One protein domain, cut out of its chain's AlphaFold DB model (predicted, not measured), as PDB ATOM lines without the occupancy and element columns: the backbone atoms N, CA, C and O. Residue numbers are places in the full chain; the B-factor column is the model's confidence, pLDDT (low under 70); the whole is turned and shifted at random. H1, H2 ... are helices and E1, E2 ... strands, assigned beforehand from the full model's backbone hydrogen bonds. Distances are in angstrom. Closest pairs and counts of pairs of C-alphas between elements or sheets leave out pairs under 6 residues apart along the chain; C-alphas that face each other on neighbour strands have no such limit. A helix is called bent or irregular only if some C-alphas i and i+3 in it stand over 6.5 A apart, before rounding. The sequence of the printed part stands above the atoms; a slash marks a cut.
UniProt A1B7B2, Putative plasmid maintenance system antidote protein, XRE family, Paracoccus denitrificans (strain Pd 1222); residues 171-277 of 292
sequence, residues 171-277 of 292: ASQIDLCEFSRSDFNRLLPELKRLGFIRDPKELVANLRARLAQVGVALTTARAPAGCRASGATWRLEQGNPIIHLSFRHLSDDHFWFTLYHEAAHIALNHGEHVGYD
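Overview. This is residues 171 to 277 of the 292 residues of the protein "Putative plasmid maintenance system antidote protein, XRE family" of Paracoccus denitrificans (strain Pd 1222) (UniProt A1B7B2). A four-strand sheet forms a wall with helices over one face: H3 covers the inner strands, H2 lies towards edge strand E1, and H1 packs on H2 farther from the sheet. The printed part has 107 residues with three named helices and four named strands, in the order H1 H2 E1 E2 E3 H3 E4, of mixed class. The sheet is mixed, in the order E1 E3 E2 E4. The whole is compact, with a radius of gyration of the C-alphas of 12.9 A and spans of 33 by 30 by 26 A.

Along the chain. The strands are E1, residues 217 to 220, E2, residues 229 to 235 and 17.2 A long, E3, residues 241 to 245, and E4, residues 273 to 276, ending at C-alpha 276 (-20.702, 27.345, -26.190). H3, residues 252 to 268, is 24.0 A long, and H2, residues 200 to 212, 18.0 A. H1, residues 181 to 196, is 25.5 A long from C-alpha 181 (-35.930, 22.179, -7.264); it is only just irregular, with C-alphas 186 and 189 6.7 A apart.

Arrangement. E1 and E3 are parallel, with N 219 and O 243 2.9 A apart, within hydrogen-bond range. Hairpin E2 and E3 is antiparallel, N 244 to O 232 being 2.8 A, as are E2 and E4, N 275 to O 231 being 2.8 A. H3 is on the sheet at a height of 8.4 A, over E3 and E2, along the strands at 26 degrees to E2 on the local plane; the closest C-alphas of H3 and E2, Glu 262 and Thr 233, are 5.7 A apart. E3, H3 and E4 form a split strand-helix-strand unit, two strands running the same way with E2 between them, its crossover left-handed. H2 and H3 are on the same face, making two layers, helices on one face of a sheet. H1 and H2, a helical hairpin, touch at a shallow tilt of 14 degrees, closest at the C-alphas of Leu 194 and Leu 203, 6.4 A. H1 and H3 only just touch, with 3 pairs of C-alphas within 8 A, through residues 181 to 185 and residue 267 alone, closest at the C-alphas of Asn 185 and Ala 267, 6.5 A. Every O i to N i+4 pair is within hydrogen-bond range in H2 and H3; in H1 5 of 12 are, beside 8 of 13 O i to N i+3 pairs.

Size, cuts and confidence. The C-alphas farthest apart, of Ser 182 and Ala 225, are 37.2 A apart. The printed part has no cut and no long link. Residues 274 to 277 have pLDDT under 70.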
ATOM      1  N   ALA A 171     -25.273  38.493  -9.242       95.12
ATOM      2  CA  ALA A 171     -26.023  37.543  -8.432       95.12
ATOM      3  C   ALA A 171     -25.970  37.876  -6.939       95.12
ATOM      4  O   ALA A 171     -26.980  37.711  -6.264       95.12
ATOM      5  N   SER A 172     -24.847  38.408  -6.443       93.12
ATOM      6  CA  SER A 172     -24.720  38.833  -5.040       93.12
ATOM      7  C   SER A 172     -25.621  40.016  -4.665       93.12
ATOM      8  O   SER A 172     -25.789  40.304  -3.485       93.12
ATOM      9  N   GLN A 173     -26.210  40.693  -5.655       93.94
ATOM     10  CA  GLN A 173     -27.149  41.803  -5.472       93.94
ATOM     11  C   GLN A 173     -28.617  41.371  -5.593       93.94
ATOM     12  O   GLN A 173     -29.509  42.217  -5.519       93.94
ATOM     13  N   ILE A 174     -28.884  40.087  -5.846       95.06
ATOM     14  CA  ILE A 174     -30.241  39.556  -5.983       95.06
ATOM     15  C   ILE A 174     -30.645  38.911  -4.661       95.06
ATOM     16  O   ILE A 174     -30.000  37.973  -4.200       95.06
ATOM     17  N   ASP A 175     -31.766  39.360  -4.103       94.81
ATOM     18  CA  ASP A 175     -32.398  38.684  -2.976       94.81
ATOM     19  C   ASP A 175     -33.024  37.366  -3.454       94.81
ATOM     20  O   ASP A 175     -33.969  37.352  -4.251       94.81
ATOM     21  N   LEU A 176     -32.476  36.246  -2.982       96.31
ATOM     22  CA  LEU A 176     -32.912  34.894  -3.333       96.31
ATOM     23  C   LEU A 176     -33.481  34.195  -2.100       96.31
ATOM     24  O   LEU A 176     -32.909  34.270  -1.014       96.31
ATOM     25  N   CYS A 177     -34.577  33.457  -2.275       94.81
ATOM     26  CA  CYS A 177     -34.971  32.458  -1.285       94.81
ATOM     27  C   CYS A 177     -34.090  31.203  -1.401       94.81
ATOM     28  O   CYS A 177     -33.310  31.054  -2.345       94.81
ATOM     29  N   GLU A 178     -34.239  30.260  -0.470       95.69
ATOM     30  CA  GLU A 178     -33.611  28.943  -0.603       95.69
ATOM     31  C   GLU A 178     -34.076  28.251  -1.896       95.69
ATOM     32  O   GLU A 178     -35.241  28.347  -2.295       95.69
ATOM     33  N   PHE A 179     -33.149  27.584  -2.586       97.12
ATOM     34  CA  PHE A 179     -33.445  26.939  -3.859       97.12
ATOM     35  C   PHE A 179     -34.372  25.731  -3.685       97.12
ATOM     36  O   PHE A 179     -34.009  24.730  -3.069       97.12
ATOM     37  N   SER A 180     -35.531  25.782  -4.343       95.44
ATOM     38  CA  SER A 180     -36.488  24.677  -4.399       95.44
ATOM     39  C   SER A 180     -36.545  24.085  -5.804       95.44
ATOM     40  O   SER A 180     -37.143  24.641  -6.727       95.44
ATOM     41  N   ARG A 181     -35.940  22.904  -5.978       95.25
ATOM     42  CA  ARG A 181     -35.930  22.179  -7.264       95.25
ATOM     43  C   ARG A 181     -37.339  21.834  -7.750       95.25
ATOM     44  O   ARG A 181     -37.604  21.888  -8.950       95.25
ATOM     45  N   SER A 182     -38.236  21.463  -6.838       96.38
ATOM     46  CA  SER A 182     -39.629  21.142  -7.162       96.38
ATOM     47  C   SER A 182     -40.390  22.369  -7.658       96.38
ATOM     48  O   SER A 182     -41.094  22.275  -8.665       96.38
ATOM     49  N   ASP A 183     -40.226  23.515  -6.997       97.31
ATOM     50  CA  ASP A 183     -40.903  24.753  -7.393       97.31
ATOM     51  C   ASP A 183     -40.308  25.331  -8.678       97.31
ATOM     52  O   ASP A 183     -41.056  25.749  -9.561       97.31
ATOM     53  N   PHE A 184     -38.988  25.239  -8.854       97.62
ATOM     54  CA  PHE A 184     -38.318  25.581 -10.107       97.62
ATOM     55  C   PHE A 184     -38.859  24.765 -11.290       97.62
ATOM     56  O   PHE A 184     -39.261  25.336 -12.304       97.62
ATOM     57  N   ASN A 185     -38.964  23.440 -11.147       96.50
ATOM     58  CA  ASN A 185     -39.513  22.575 -12.197       96.50
ATOM     59  C   ASN A 185     -40.983  22.894 -12.516       96.50
ATOM     60  O   ASN A 185     -41.395  22.772 -13.670       96.50
ATOM     61  N   ARG A 186     -41.767  23.327 -11.520       97.25
ATOM     62  CA  ARG A 186     -43.155  23.770 -11.720       97.25
ATOM     63  C   ARG A 186     -43.236  25.124 -12.428       97.25
ATOM     64  O   ARG A 186     -44.138  25.319 -13.235       97.25
ATOM     65  N   LEU A 187     -42.286  26.021 -12.166       97.31
ATOM     66  CA  LEU A 187     -42.218  27.352 -12.767       97.31
ATOM     67  C   LEU A 187     -41.813  27.317 -14.252       97.31
ATOM     68  O   LEU A 187     -42.313  28.118 -15.043       97.31
ATOM     69  N   LEU A 188     -40.924  26.404 -14.661       95.75
ATOM     70  CA  LEU A 188     -40.351  26.390 -16.018       95.75
ATOM     71  C   LEU A 188     -41.381  26.404 -17.169       95.75
ATOM     72  O   LEU A 188     -41.183  27.174 -18.119       95.75
ATOM     73  N   PRO A 189     -42.478  25.617 -17.138       95.25
ATOM     74  CA  PRO A 189     -43.530  25.696 -18.153       95.25
ATOM     75  C   PRO A 189     -44.236  27.057 -18.203       95.25
ATOM     76  O   PRO A 189     -44.674  27.478 -19.276       95.25
ATOM     77  N   GLU A 190     -44.341  27.754 -17.070       94.62
ATOM     78  CA  GLU A 190     -45.012  29.053 -16.973       94.62
ATOM     79  C   GLU A 190     -44.188  30.175 -17.608       94.62
ATOM     80  O   GLU A 190     -44.764  31.086 -18.209       94.62
ATOM     81  N   LEU A 191     -42.852  30.081 -17.557       94.62
ATOM     82  CA  LEU A 191     -41.954  31.089 -18.137       94.62
ATOM     83  C   LEU A 191     -42.168  31.275 -19.645       94.62
ATOM     84  O   LEU A 191     -41.999  32.387 -20.140       94.62
ATOM     85  N   LYS A 192     -42.638  30.243 -20.366       90.50
ATOM     86  CA  LYS A 192     -42.960  30.332 -21.804       90.50
ATOM     87  C   LYS A 192     -43.965  31.440 -22.110       90.50
ATOM     88  O   LYS A 192     -43.893  32.059 -23.167       90.50
ATOM     89  N   ARG A 193     -44.896  31.714 -21.185       91.38
ATOM     90  CA  ARG A 193     -45.907  32.770 -21.355       91.38
ATOM     91  C   ARG A 193     -45.292  34.168 -21.344       91.38
ATOM     92  O   ARG A 193     -45.896  35.089 -21.882       91.38
ATOM     93  N   LEU A 194     -44.099  34.337 -20.777       93.25
ATOM     94  CA  LEU A 194     -43.394  35.616 -20.823       93.25
ATOM     95  C   LEU A 194     -42.852  35.930 -22.220       93.25
ATOM     96  O   LEU A 194     -42.633  37.098 -22.511       93.25
ATOM     97  N   GLY A 195     -42.728  34.942 -23.115       89.12
ATOM     98  CA  GLY A 195     -42.309  35.153 -24.508       89.12
ATOM     99  C   GLY A 195     -43.216  36.066 -25.333       89.12
ATOM    100  O   GLY A 195     -42.827  36.480 -26.416       89.12
ATOM    101  N   PHE A 196     -44.403  36.420 -24.832       90.62
ATOM    102  CA  PHE A 196     -45.271  37.418 -25.460       90.62
ATOM    103  C   PHE A 196     -44.913  38.871 -25.094       90.62
ATOM    104  O   PHE A 196     -45.406  39.795 -25.744       90.62
ATOM    105  N   ILE A 197     -44.072  39.090 -24.076       93.19
ATOM    106  CA  ILE A 197     -43.593  40.420 -23.682       93.19
ATOM    107  C   ILE A 197     -42.585  40.900 -24.729       93.19
ATOM    108  O   ILE A 197     -41.539  40.286 -24.918       93.19
ATOM    109  N   ARG A 198     -42.903  42.007 -25.410       89.75
ATOM    110  CA  ARG A 198     -42.074  42.536 -26.506       89.75
ATOM    111  C   ARG A 198     -40.925  43.422 -26.050       89.75
ATOM    112  O   ARG A 198     -39.963  43.556 -26.796       89.75
ATOM    113  N   ASP A 199     -41.032  44.058 -24.883       92.44
ATOM    114  CA  ASP A 199     -39.928  44.847 -24.337       92.44
ATOM    115  C   ASP A 199     -38.914  43.914 -23.650       92.44
ATOM    116  O   ASP A 199     -39.248  43.296 -22.634       92.44
ATOM    117  N   PRO A 200     -37.660  43.820 -24.139       89.19
ATOM    118  CA  PRO A 200     -36.651  42.959 -23.532       89.19
ATOM    119  C   PRO A 200     -36.358  43.310 -22.070       89.19
ATOM    120  O   PRO A 200     -36.035  42.425 -21.278       89.19
ATOM    121  N   LYS A 201     -36.472  44.589 -21.685       91.69
ATOM    122  CA  LYS A 201     -36.232  45.004 -20.295       91.69
ATOM    123  C   LYS A 201     -37.313  44.456 -19.371       91.69
ATOM    124  O   LYS A 201     -36.986  43.875 -18.335       91.69
ATOM    125  N   GLU A 202     -38.573  44.603 -19.764       95.44
ATOM    126  CA  GLU A 202     -39.715  44.041 -19.043       95.44
ATOM    127  C   GLU A 202     -39.653  42.507 -18.984       95.44
ATOM    128  O   GLU A 202     -39.858  41.928 -17.914       95.44
ATOM    129  N   LEU A 203     -39.304  41.841 -20.093       94.31
ATOM    130  CA  LEU A 203     -39.142  40.384 -20.150       94.31
ATOM    131  C   LEU A 203     -38.100  39.897 -19.134       94.31
ATOM    132  O   LEU A 203     -38.383  39.018 -18.317       94.31
ATOM    133  N   VAL A 204     -36.902  40.487 -19.154       93.81
ATOM    134  CA  VAL A 204     -35.802  40.096 -18.260       93.81
ATOM    135  C   VAL A 204     -36.138  40.390 -16.801       93.81
ATOM    136  O   VAL A 204     -35.849  39.562 -15.938       93.81
ATOM    137  N   ALA A 205     -36.782  41.524 -16.510       95.50
ATOM    138  CA  ALA A 205     -37.227  41.851 -15.157       95.50
ATOM    139  C   ALA A 205     -38.241  40.822 -14.626       95.50
ATOM    140  O   ALA A 205     -38.093  40.334 -13.504       95.50
ATOM    141  N   ASN A 206     -39.218  40.426 -15.448       97.12
ATOM    142  CA  ASN A 206     -40.204  39.405 -15.086       97.12
ATOM    143  C   ASN A 206     -39.568  38.024 -14.878       97.12
ATOM    144  O   ASN A 206     -39.920  37.324 -13.927       97.12
ATOM    145  N   LEU A 207     -38.628  37.631 -15.742       97.25
ATOM    146  CA  LEU A 207     -37.897  36.371 -15.592       97.25
ATOM    147  C   LEU A 207     -37.080  36.350 -14.298       97.25
ATOM    148  O   LEU A 207     -37.173  35.386 -13.542       97.25
ATOM    149  N   ARG A 208     -36.335  37.426 -14.013       97.25
ATOM    150  CA  ARG A 208     -35.557  37.574 -12.774       97.25
ATOM    151  C   ARG A 208     -36.432  37.450 -11.538       97.25
ATOM    152  O   ARG A 208     -36.114  36.655 -10.663       97.25
ATOM    153  N   ALA A 209     -37.544  38.183 -11.493       97.06
ATOM    154  CA  ALA A 209     -38.447  38.169 -10.347       97.06
ATOM    155  C   ALA A 209     -39.012  36.766 -10.074       97.06
ATOM    156  O   ALA A 209     -39.025  36.317  -8.931       97.06
ATOM    157  N   ARG A 210     -39.440  36.045 -11.117       97.75
ATOM    158  CA  ARG A 210     -39.999  34.694 -10.962       97.75
ATOM    159  C   ARG A 210     -38.949  33.654 -10.588       97.75
ATOM    160  O   ARG A 210     -39.222  32.794  -9.762       97.75
ATOM    161  N   LEU A 211     -37.759  33.724 -11.182       98.12
ATOM    162  CA  LEU A 211     -36.667  32.800 -10.866       98.12
ATOM    163  C   LEU A 211     -36.135  33.020  -9.441       98.12
ATOM    164  O   LEU A 211     -35.891  32.047  -8.729       98.12
ATOM    165  N   ALA A 212     -36.058  34.273  -8.984       97.50
ATOM    166  CA  ALA A 212     -35.644  34.595  -7.621       97.50
ATOM    167  C   ALA A 212     -36.587  34.001  -6.556       97.50
ATOM    168  O   ALA A 212     -36.117  33.532  -5.522       97.50
ATOM    169  N   GLN A 213     -37.897  33.927  -6.839       97.12
ATOM    170  CA  GLN A 213     -38.910  33.316  -5.955       97.12
ATOM    171  C   GLN A 213     -38.744  31.805  -5.748       97.12
ATOM    172  O   GLN A 213     -39.363  31.248  -4.846       97.12
ATOM    173  N   VAL A 214     -37.952  31.136  -6.587       97.69
ATOM    174  CA  VAL A 214     -37.612  29.709  -6.450       97.69
ATOM    175  C   VAL A 214     -36.121  29.504  -6.160       97.69
ATOM    176  O   VAL A 214     -35.609  28.388  -6.263       97.69
ATOM    177  N   GLY A 215     -35.421  30.585  -5.806       97.25
ATOM    178  CA  GLY A 215     -34.019  30.587  -5.408       97.25
ATOM    179  C   GLY A 215     -33.033  30.448  -6.566       97.25
ATOM    180  O   GLY A 215     -31.926  29.963  -6.348       97.25
ATOM    181  N   VAL A 216     -33.407  30.846  -7.787       98.12
ATOM    182  CA  VAL A 216     -32.524  30.842  -8.966       98.12
ATOM    183  C   VAL A 216     -32.162  32.271  -9.367       98.12
ATOM    184  O   VAL A 216     -33.036  33.085  -9.668       98.12
ATOM    185  N   ALA A 217     -30.868  32.577  -9.431       98.25
ATOM    186  CA  ALA A 217     -30.391  33.868  -9.918       98.25
ATOM    187  C   ALA A 217     -30.381  33.898 -11.452       98.25
ATOM    188  O   ALA A 217     -29.735  33.064 -12.079       98.25
ATOM    189  N   LEU A 218     -31.040  34.884 -12.069       98.19
ATOM    190  CA  LEU A 218     -30.889  35.161 -13.501       98.19
ATOM    191  C   LEU A 218     -30.057  36.423 -13.709       98.19
ATOM    192  O   LEU A 218     -30.522  37.545 -13.488       98.19
ATOM    193  N   THR A 219     -28.840  36.252 -14.204       97.56
ATOM    194  CA  THR A 219     -27.919  37.358 -14.472       97.56
ATOM    195  C   THR A 219     -27.593  37.434 -15.950       97.56
ATOM    196  O   THR A 219     -27.765  36.480 -16.710       97.56
ATOM    197  N   THR A 220     -27.168  38.612 -16.395       95.31
ATOM    198  CA  THR A 220     -26.949  38.839 -17.822       95.31
ATOM    199  C   THR A 220     -25.781  39.776 -18.035       95.31
ATOM    200  O   THR A 220     -25.742  40.853 -17.439       95.31
ATOM    201  N   ALA A 221     -24.854  39.429 -18.916       94.44
ATOM    202  CA  ALA A 221     -23.710  40.279 -19.214       94.44
ATOM    203  C   ALA A 221     -23.299  40.095 -20.669       94.44
ATOM    204  O   ALA A 221     -23.239  38.973 -21.151       94.44
ATOM    205  N   ARG A 222     -22.997  41.181 -21.386       92.50
ATOM    206  CA  ARG A 222     -22.510  41.063 -22.768       92.50
ATOM    207  C   ARG A 222     -21.210  40.259 -22.778       92.50
ATOM    208  O   ARG A 222     -20.306  40.559 -22.001       92.50
ATOM    209  N   ALA A 223     -21.107  39.280 -23.673       90.31
ATOM    210  CA  ALA A 223     -19.867  38.537 -23.857       90.31
ATOM    211  C   ALA A 223     -18.775  39.470 -24.430       90.31
ATOM    212  O   ALA A 223     -18.995  40.090 -25.478       90.31
ATOM    213  N   PRO A 224     -17.609  39.605 -23.771       91.19
ATOM    214  CA  PRO A 224     -16.456  40.264 -24.366       91.19
ATOM    215  C   PRO A 224     -15.915  39.448 -25.549       91.19
ATOM    216  O   PRO A 224     -16.254  38.282 -25.746       91.19
ATOM    217  N   ALA A 225     -15.061  40.066 -26.359       87.19
ATOM    218  CA  ALA A 225     -14.339  39.396 -27.427       87.19
ATOM    219  C   ALA A 225     -13.505  38.255 -26.832       87.19
ATOM    220  O   ALA A 225     -12.892  38.419 -25.782       87.19
ATOM    221  N   GLY A 226     -13.540  37.100 -27.491       82.75
ATOM    222  CA  GLY A 226     -12.969  35.848 -26.990       82.75
ATOM    223  C   GLY A 226     -13.953  34.996 -26.182       82.75
ATOM    224  O   GLY A 226     -13.909  33.772 -26.272       82.75
ATOM    225  N   CYS A 227     -14.946  35.594 -25.512       84.12
ATOM    226  CA  CYS A 227     -16.015  34.824 -24.876       84.12
ATOM    227  C   CYS A 227     -17.023  34.340 -25.933       84.12
ATOM    228  O   CYS A 227     -17.720  35.116 -26.600       84.12
ATOM    229  N   ARG A 228     -17.089  33.017 -26.105       84.25
ATOM    230  CA  ARG A 228     -17.987  32.340 -27.060       84.25
ATOM    231  C   ARG A 228     -19.212  31.718 -26.394       84.25
ATOM    232  O   ARG A 228     -20.007  31.082 -27.085       84.25
ATOM    233  N   ALA A 229     -19.334  31.889 -25.081       82.81
ATOM    234  CA  ALA A 229     -20.437  31.362 -24.306       82.81
ATOM    235  C   ALA A 229     -21.722  32.160 -24.565       82.81
ATOM    236  O   ALA A 229     -21.741  33.398 -24.608       82.81
ATOM    237  N   SER A 230     -22.803  31.417 -24.737       87.50
ATOM    238  CA  SER A 230     -24.157  31.942 -24.888       87.50
ATOM    239  C   SER A 230     -24.892  31.925 -23.555       87.50
ATOM    240  O   SER A 230     -25.575  32.891 -23.201       87.50
ATOM    241  N   GLY A 231     -24.677  30.854 -22.795       90.69
ATOM    242  CA  GLY A 231     -25.188  30.660 -21.451       90.69
ATOM    243  C   GLY A 231     -24.179  29.925 -20.582       90.69
ATOM    244  O   GLY A 231     -23.222  29.334 -21.081       90.69
ATOM    245  N   ALA A 232     -24.368  30.016 -19.276       90.50
ATOM    246  CA  ALA A 232     -23.673  29.192 -18.306       90.50
ATOM    247  C   ALA A 232     -24.535  29.037 -17.056       90.50
ATOM    248  O   ALA A 232     -25.334  29.919 -16.718       90.50
ATOM    249  N   THR A 233     -24.329  27.937 -16.344       92.19
ATOM    250  CA  THR A 233     -24.912  27.715 -15.030       92.19
ATOM    251  C   THR A 233     -23.888  27.161 -14.056       92.19
ATOM    252  O   THR A 233     -23.052  26.327 -14.397       92.19
ATOM    253  N   TRP A 234     -23.943  27.655 -12.828       92.12
ATOM    254  CA  TRP A 234     -23.167  27.163 -11.694       92.12
ATOM    255  C   TRP A 234     -23.976  27.381 -10.413       92.12
ATOM    256  O   TRP A 234     -25.162  27.724 -10.465       92.12
ATOM    257  N   ARG A 235     -23.368  27.150  -9.251       91.31
ATOM    258  CA  ARG A 235     -23.982  27.433  -7.951       91.31
ATOM    259  C   ARG A 235     -23.184  28.498  -7.219       91.31
ATOM    260  O   ARG A 235     -21.959  28.495  -7.274       91.31
ATOM    261  N   LEU A 236     -23.897  29.390  -6.542       89.38
ATOM    262  CA  LEU A 236     -23.327  30.284  -5.543       89.38
ATOM    263  C   LEU A 236     -22.868  29.469  -4.326       89.38
ATOM    264  O   LEU A 236     -23.301  28.330  -4.138       89.38
ATOM    265  N   GLU A 237     -22.043  30.068  -3.472       84.31
ATOM    266  CA  GLU A 237     -21.547  29.431  -2.241       84.31
ATOM    267  C   GLU A 237     -22.685  28.971  -1.317       84.31
ATOM    268  O   GLU A 237     -22.596  27.921  -0.688       84.31
ATOM    269  N   GLN A 238     -23.800  29.707  -1.299       85.62
ATOM    270  CA  GLN A 238     -25.006  29.384  -0.527       85.62
ATOM    271  C   GLN A 238     -25.822  28.227  -1.138       85.62
ATOM    272  O   GLN A 238     -26.840  27.817  -0.587       85.62
ATOM    273  N   GLY A 239     -25.403  27.694  -2.289       89.19
ATOM    274  CA  GLY A 239     -26.033  26.567  -2.979       89.19
ATOM    275  C   GLY A 239     -27.074  26.959  -4.031       89.19
ATOM    276  O   GLY A 239     -27.431  26.117  -4.863       89.19
ATOM    277  N   ASN A 240     -27.531  28.213  -4.061       96.19
ATOM    278  CA  ASN A 240     -28.457  28.719  -5.076       96.19
ATOM    279  C   ASN A 240     -27.850  28.631  -6.487       96.19
ATOM    280  O   ASN A 240     -26.718  29.072  -6.693       96.19
ATOM    281  N   PRO A 241     -28.565  28.079  -7.480       96.56
ATOM    282  CA  PRO A 241     -28.073  28.050  -8.846       96.56
ATOM    283  C   PRO A 241     -28.213  29.417  -9.524       96.56
ATOM    284  O   PRO A 241     -29.132  30.194  -9.247       96.56
ATOM    285  N   ILE A 242     -27.322  29.672 -10.473       96.69
ATOM    286  CA  ILE A 242     -27.353  30.842 -11.347       96.69
ATOM    287  C   ILE A 242     -27.522  30.404 -12.797       96.69
ATOM    288  O   ILE A 242     -26.927  29.421 -13.233       96.69
ATOM    289  N   ILE A 243     -28.332  31.143 -13.545       97.69
ATOM    290  CA  ILE A 243     -28.367  31.121 -15.003       97.69
ATOM    291  C   ILE A 243     -27.775  32.446 -15.471       97.69
ATOM    292  O   ILE A 243     -28.306  33.516 -15.159       97.69
ATOM    293  N   HIS A 244     -26.681  32.377 -16.218       96.75
ATOM    294  CA  HIS A 244     -26.002  33.542 -16.759       96.75
ATOM    295  C   HIS A 244     -26.099  33.558 -18.279       96.75
ATOM    296  O   HIS A 244     -25.717  32.588 -18.927       96.75
ATOM    297  N   LEU A 245     -26.607  34.650 -18.856       95.38
ATOM    298  CA  LEU A 245     -26.857  34.755 -20.297       95.38
ATOM    299  C   LEU A 245     -26.073  35.902 -20.934       95.38
ATOM    300  O   LEU A 245     -25.994  37.003 -20.375       95.38
ATOM    301  N   SER A 246     -25.545  35.667 -22.140       90.25
ATOM    302  CA  SER A 246     -24.770  36.681 -22.861       90.25
ATOM    303  C   SER A 246     -25.564  37.532 -23.852       90.25
ATOM    304  O   SER A 246     -25.082  38.590 -24.266       90.25
ATOM    305  N   PHE A 247     -26.779  37.095 -24.213       83.50
ATOM    306  CA  PHE A 247     -27.593  37.664 -25.301       83.50
ATOM    307  C   PHE A 247     -26.853  37.740 -26.643       83.50
ATOM    308  O   PHE A 247     -27.042  38.669 -27.434       83.50
ATOM    309  N   ARG A 248     -25.982  36.769 -26.912       78.19
ATOM    310  CA  ARG A 248     -25.354  36.632 -28.225       78.19
ATOM    311  C   ARG A 248     -26.435  36.444 -29.304       78.19
ATOM    312  O   ARG A 248     -27.520  35.955 -29.022       78.19
ATOM    313  N   HIS A 249     -26.159  36.914 -30.521       80.69
ATOM    314  CA  HIS A 249     -27.070  36.929 -31.690       80.69
ATOM    315  C   HIS A 249     -28.331  37.794 -31.587       80.69
ATOM    316  O   HIS A 249     -28.886  38.129 -32.628       80.69
ATOM    317  N   LEU A 250     -28.730  38.230 -30.386       81.25
ATOM    318  CA  LEU A 250     -29.863  39.139 -30.161       81.25
ATOM    319  C   LEU A 250     -31.169  38.652 -30.821       81.25
ATOM    320  O   LEU A 250     -31.940  39.461 -31.334       81.25
ATOM    321  N   SER A 251     -31.404  37.337 -30.814       85.38
ATOM    322  CA  SER A 251     -32.613  36.717 -31.357       85.38
ATOM    323  C   SER A 251     -33.400  35.971 -30.277       85.38
ATOM    324  O   SER A 251     -32.823  35.393 -29.351       85.38
ATOM    325  N   ASP A 252     -34.731  35.995 -30.391       85.94
ATOM    326  CA  ASP A 252     -35.632  35.403 -29.395       85.94
ATOM    327  C   ASP A 252     -35.451  33.883 -29.288       85.94
ATOM    328  O   ASP A 252     -35.435  33.327 -28.192       85.94
ATOM    329  N   ASP A 253     -35.294  33.202 -30.421       87.38
ATOM    330  CA  ASP A 253     -35.119  31.750 -30.492       87.38
ATOM    331  C   ASP A 253     -33.843  31.286 -29.779       87.38
ATOM    332  O   ASP A 253     -33.884  30.348 -28.980       87.38
ATOM    333  N   HIS A 254     -32.727  31.981 -30.010       87.69
ATOM    334  CA  HIS A 254     -31.451  31.685 -29.366       87.69
ATOM    335  C   HIS A 254     -31.510  31.987 -27.867       87.69
ATOM    336  O   HIS A 254     -31.129  31.139 -27.061       87.69
ATOM    337  N   PHE A 255     -32.102  33.123 -27.481       91.50
ATOM    338  CA  PHE A 255     -32.332  33.461 -26.077       91.50
ATOM    339  C   PHE A 255     -33.116  32.369 -25.333       91.50
ATOM    340  O   PHE A 255     -32.671  31.889 -24.287       91.50
ATOM    341  N   TRP A 256     -34.272  31.959 -25.868       93.81
ATOM    342  CA  TRP A 256     -35.115  30.952 -25.225       93.81
ATOM    343  C   TRP A 256     -34.444  29.581 -25.203       93.81
ATOM    344  O   TRP A 256     -34.519  28.895 -24.182       93.81
ATOM    345  N   PHE A 257     -33.759  29.193 -26.281       92.56
ATOM    346  CA  PHE A 257     -32.984  27.955 -26.310       92.56
ATOM    347  C   PHE A 257     -31.928  27.940 -25.204       92.56
ATOM    348  O   PHE A 257     -31.907  27.006 -24.405       92.56
ATOM    349  N   THR A 258     -31.099  28.982 -25.108       91.06
ATOM    350  CA  THR A 258     -30.043  29.064 -24.095       91.06
ATOM    351  C   THR A 258     -30.616  29.091 -22.679       91.06
ATOM    352  O   THR A 258     -30.156  28.329 -21.833       91.06
ATOM    353  N   LEU A 259     -31.650  29.898 -22.413       95.38
ATOM    354  CA  LEU A 259     -32.288  29.946 -21.094       95.38
ATOM    355  C   LEU A 259     -32.772  28.556 -20.655       95.38
ATOM    356  O   LEU A 259     -32.498  28.136 -19.530       95.38
ATOM    357  N   TYR A 260     -33.481  27.839 -21.530       95.94
ATOM    358  CA  TYR A 260     -33.992  26.506 -21.207       95.94
ATOM    359  C   TYR A 260     -32.897  25.437 -21.157       95.94
ATOM    360  O   TYR A 260     -33.028  24.493 -20.380       95.94
ATOM    361  N   HIS A 261     -31.822  25.586 -21.935       92.19
ATOM    362  CA  HIS A 261     -30.652  24.714 -21.874       92.19
ATOM    363  C   HIS A 261     -29.992  24.793 -20.494       92.19
ATOM    364  O   HIS A 261     -29.879  23.779 -19.804       92.19
ATOM    365  N   GLU A 262     -29.660  26.001 -20.029       92.75
ATOM    366  CA  GLU A 262     -29.065  26.193 -18.701       92.75
ATOM    367  C   GLU A 262     -30.041  25.814 -17.575       92.75
ATOM    368  O   GLU A 262     -29.662  25.182 -16.588       92.75
ATOM    369  N   ALA A 263     -31.337  26.099 -17.743       95.38
ATOM    370  CA  ALA A 263     -32.357  25.644 -16.802       95.38
ATOM    371  C   ALA A 263     -32.441  24.111 -16.707       95.38
ATOM    372  O   ALA A 263     -32.688  23.582 -15.622       95.38
ATOM    373  N   ALA A 264     -32.228  23.386 -17.809       92.12
ATOM    374  CA  ALA A 264     -32.223  21.927 -17.805       92.12
ATOM    375  C   ALA A 264     -31.049  21.368 -16.990       92.12
ATOM    376  O   ALA A 264     -31.249  20.426 -16.224       92.12
ATOM    377  N   HIS A 265     -29.860  21.975 -17.071       89.44
ATOM    378  CA  HIS A 265     -28.730  21.607 -16.210       89.44
ATOM    379  C   HIS A 265     -29.085  21.743 -14.727       89.44
ATOM    380  O   HIS A 265     -28.879  20.804 -13.950       89.44
ATOM    381  N   ILE A 266     -29.733  22.850 -14.348       93.31
ATOM    382  CA  ILE A 266     -30.231  23.031 -12.982       93.31
ATOM    383  C   ILE A 266     -31.248  21.944 -12.641       93.31
ATOM    384  O   ILE A 266     -31.070  21.272 -11.627       93.31
ATOM    385  N   ALA A 267     -32.271  21.731 -13.478       92.50
ATOM    386  CA  ALA A 267     -33.387  20.801 -13.257       92.50
ATOM    387  C   ALA A 267     -32.970  19.322 -13.181       92.50
ATOM    388  O   ALA A 267     -33.572  18.555 -12.424       92.50
ATOM    389  N   LEU A 268     -31.905  18.942 -13.892       88.12
ATOM    390  CA  LEU A 268     -31.325  17.595 -13.904       88.12
ATOM    391  C   LEU A 268     -30.197  17.409 -12.877       88.12
ATOM    392  O   LEU A 268     -29.671  16.311 -12.736       88.12
ATOM    393  N   ASN A 269     -29.861  18.461 -12.120       84.19
ATOM    394  CA  ASN A 269     -28.778  18.460 -11.132       84.19
ATOM    395  C   ASN A 269     -27.407  18.164 -11.751       84.19
ATOM    396  O   ASN A 269     -26.562  17.520 -11.129       84.19
ATOM    397  N   HIS A 270     -27.192  18.644 -12.971       78.25
ATOM    398  CA  HIS A 270     -25.853  18.716 -13.525       78.25
ATOM    399  C   HIS A 270     -25.032  19.740 -12.722       78.25
ATOM    400  O   HIS A 270     -25.591  20.650 -12.102       78.25
ATOM    401  N   GLY A 271     -23.714  19.539 -12.679       72.31
ATOM    402  CA  GLY A 271     -22.782  20.483 -12.064       72.31
ATOM    403  C   GLY A 271     -22.646  21.772 -12.877       72.31
ATOM    404  O   GLY A 271     -23.532  22.134 -13.649       72.31
ATOM    405  N   GLU A 272     -21.517  22.457 -12.712       78.88
ATOM    406  CA  GLU A 272     -21.195  23.628 -13.528       78.88
ATOM    407  C   GLU A 272     -21.181  23.286 -15.028       78.88
ATOM    408  O   GLU A 272     -20.670  22.241 -15.440       78.88
ATOM    409  N   HIS A 273     -21.758  24.173 -15.838       80.69
ATOM    410  CA  HIS A 273     -21.820  24.050 -17.287       80.69
ATOM    411  C   HIS A 273     -21.643  25.414 -17.961       80.69
ATOM    412  O   HIS A 273     -22.174  26.426 -17.502       80.69
ATOM    413  N   VAL A 274     -20.924  25.426 -19.086       67.50
ATOM    414  CA  VAL A 274     -20.761  26.593 -19.957       67.50
ATOM    415  C   VAL A 274     -21.202  26.206 -21.367       67.50
ATOM    416  O   VAL A 274     -20.555  25.399 -22.035       67.50
ATOM    417  N   GLY A 275     -22.308  26.788 -21.826       58.34
ATOM    418  CA  GLY A 275     -22.884  26.556 -23.144       58.34
ATOM    419  C   GLY A 275     -22.186  27.382 -24.222       58.34
ATOM    420  O   GLY A 275     -22.398  28.594 -24.336       58.34
ATOM    421  N   TYR A 276     -21.373  26.726 -25.048       68.25
ATOM    422  CA  TYR A 276     -20.702  27.345 -26.190       68.25
ATOM    423  C   TYR A 276     -21.530  27.248 -27.471       68.25
ATOM    424  O   TYR A 276     -22.129  26.216 -27.770       68.25
ATOM    425  N   ASP A 277     -21.459  28.285 -28.306       58.66
ATOM    426  CA  ASP A 277     -21.932  28.172 -29.683       58.66
ATOM    427  C   ASP A 277     -20.991  27.262 -30.492       58.66
ATOM    428  O   ASP A 277     -19.886  27.658 -30.904       58.66
TER     429      ASP A 277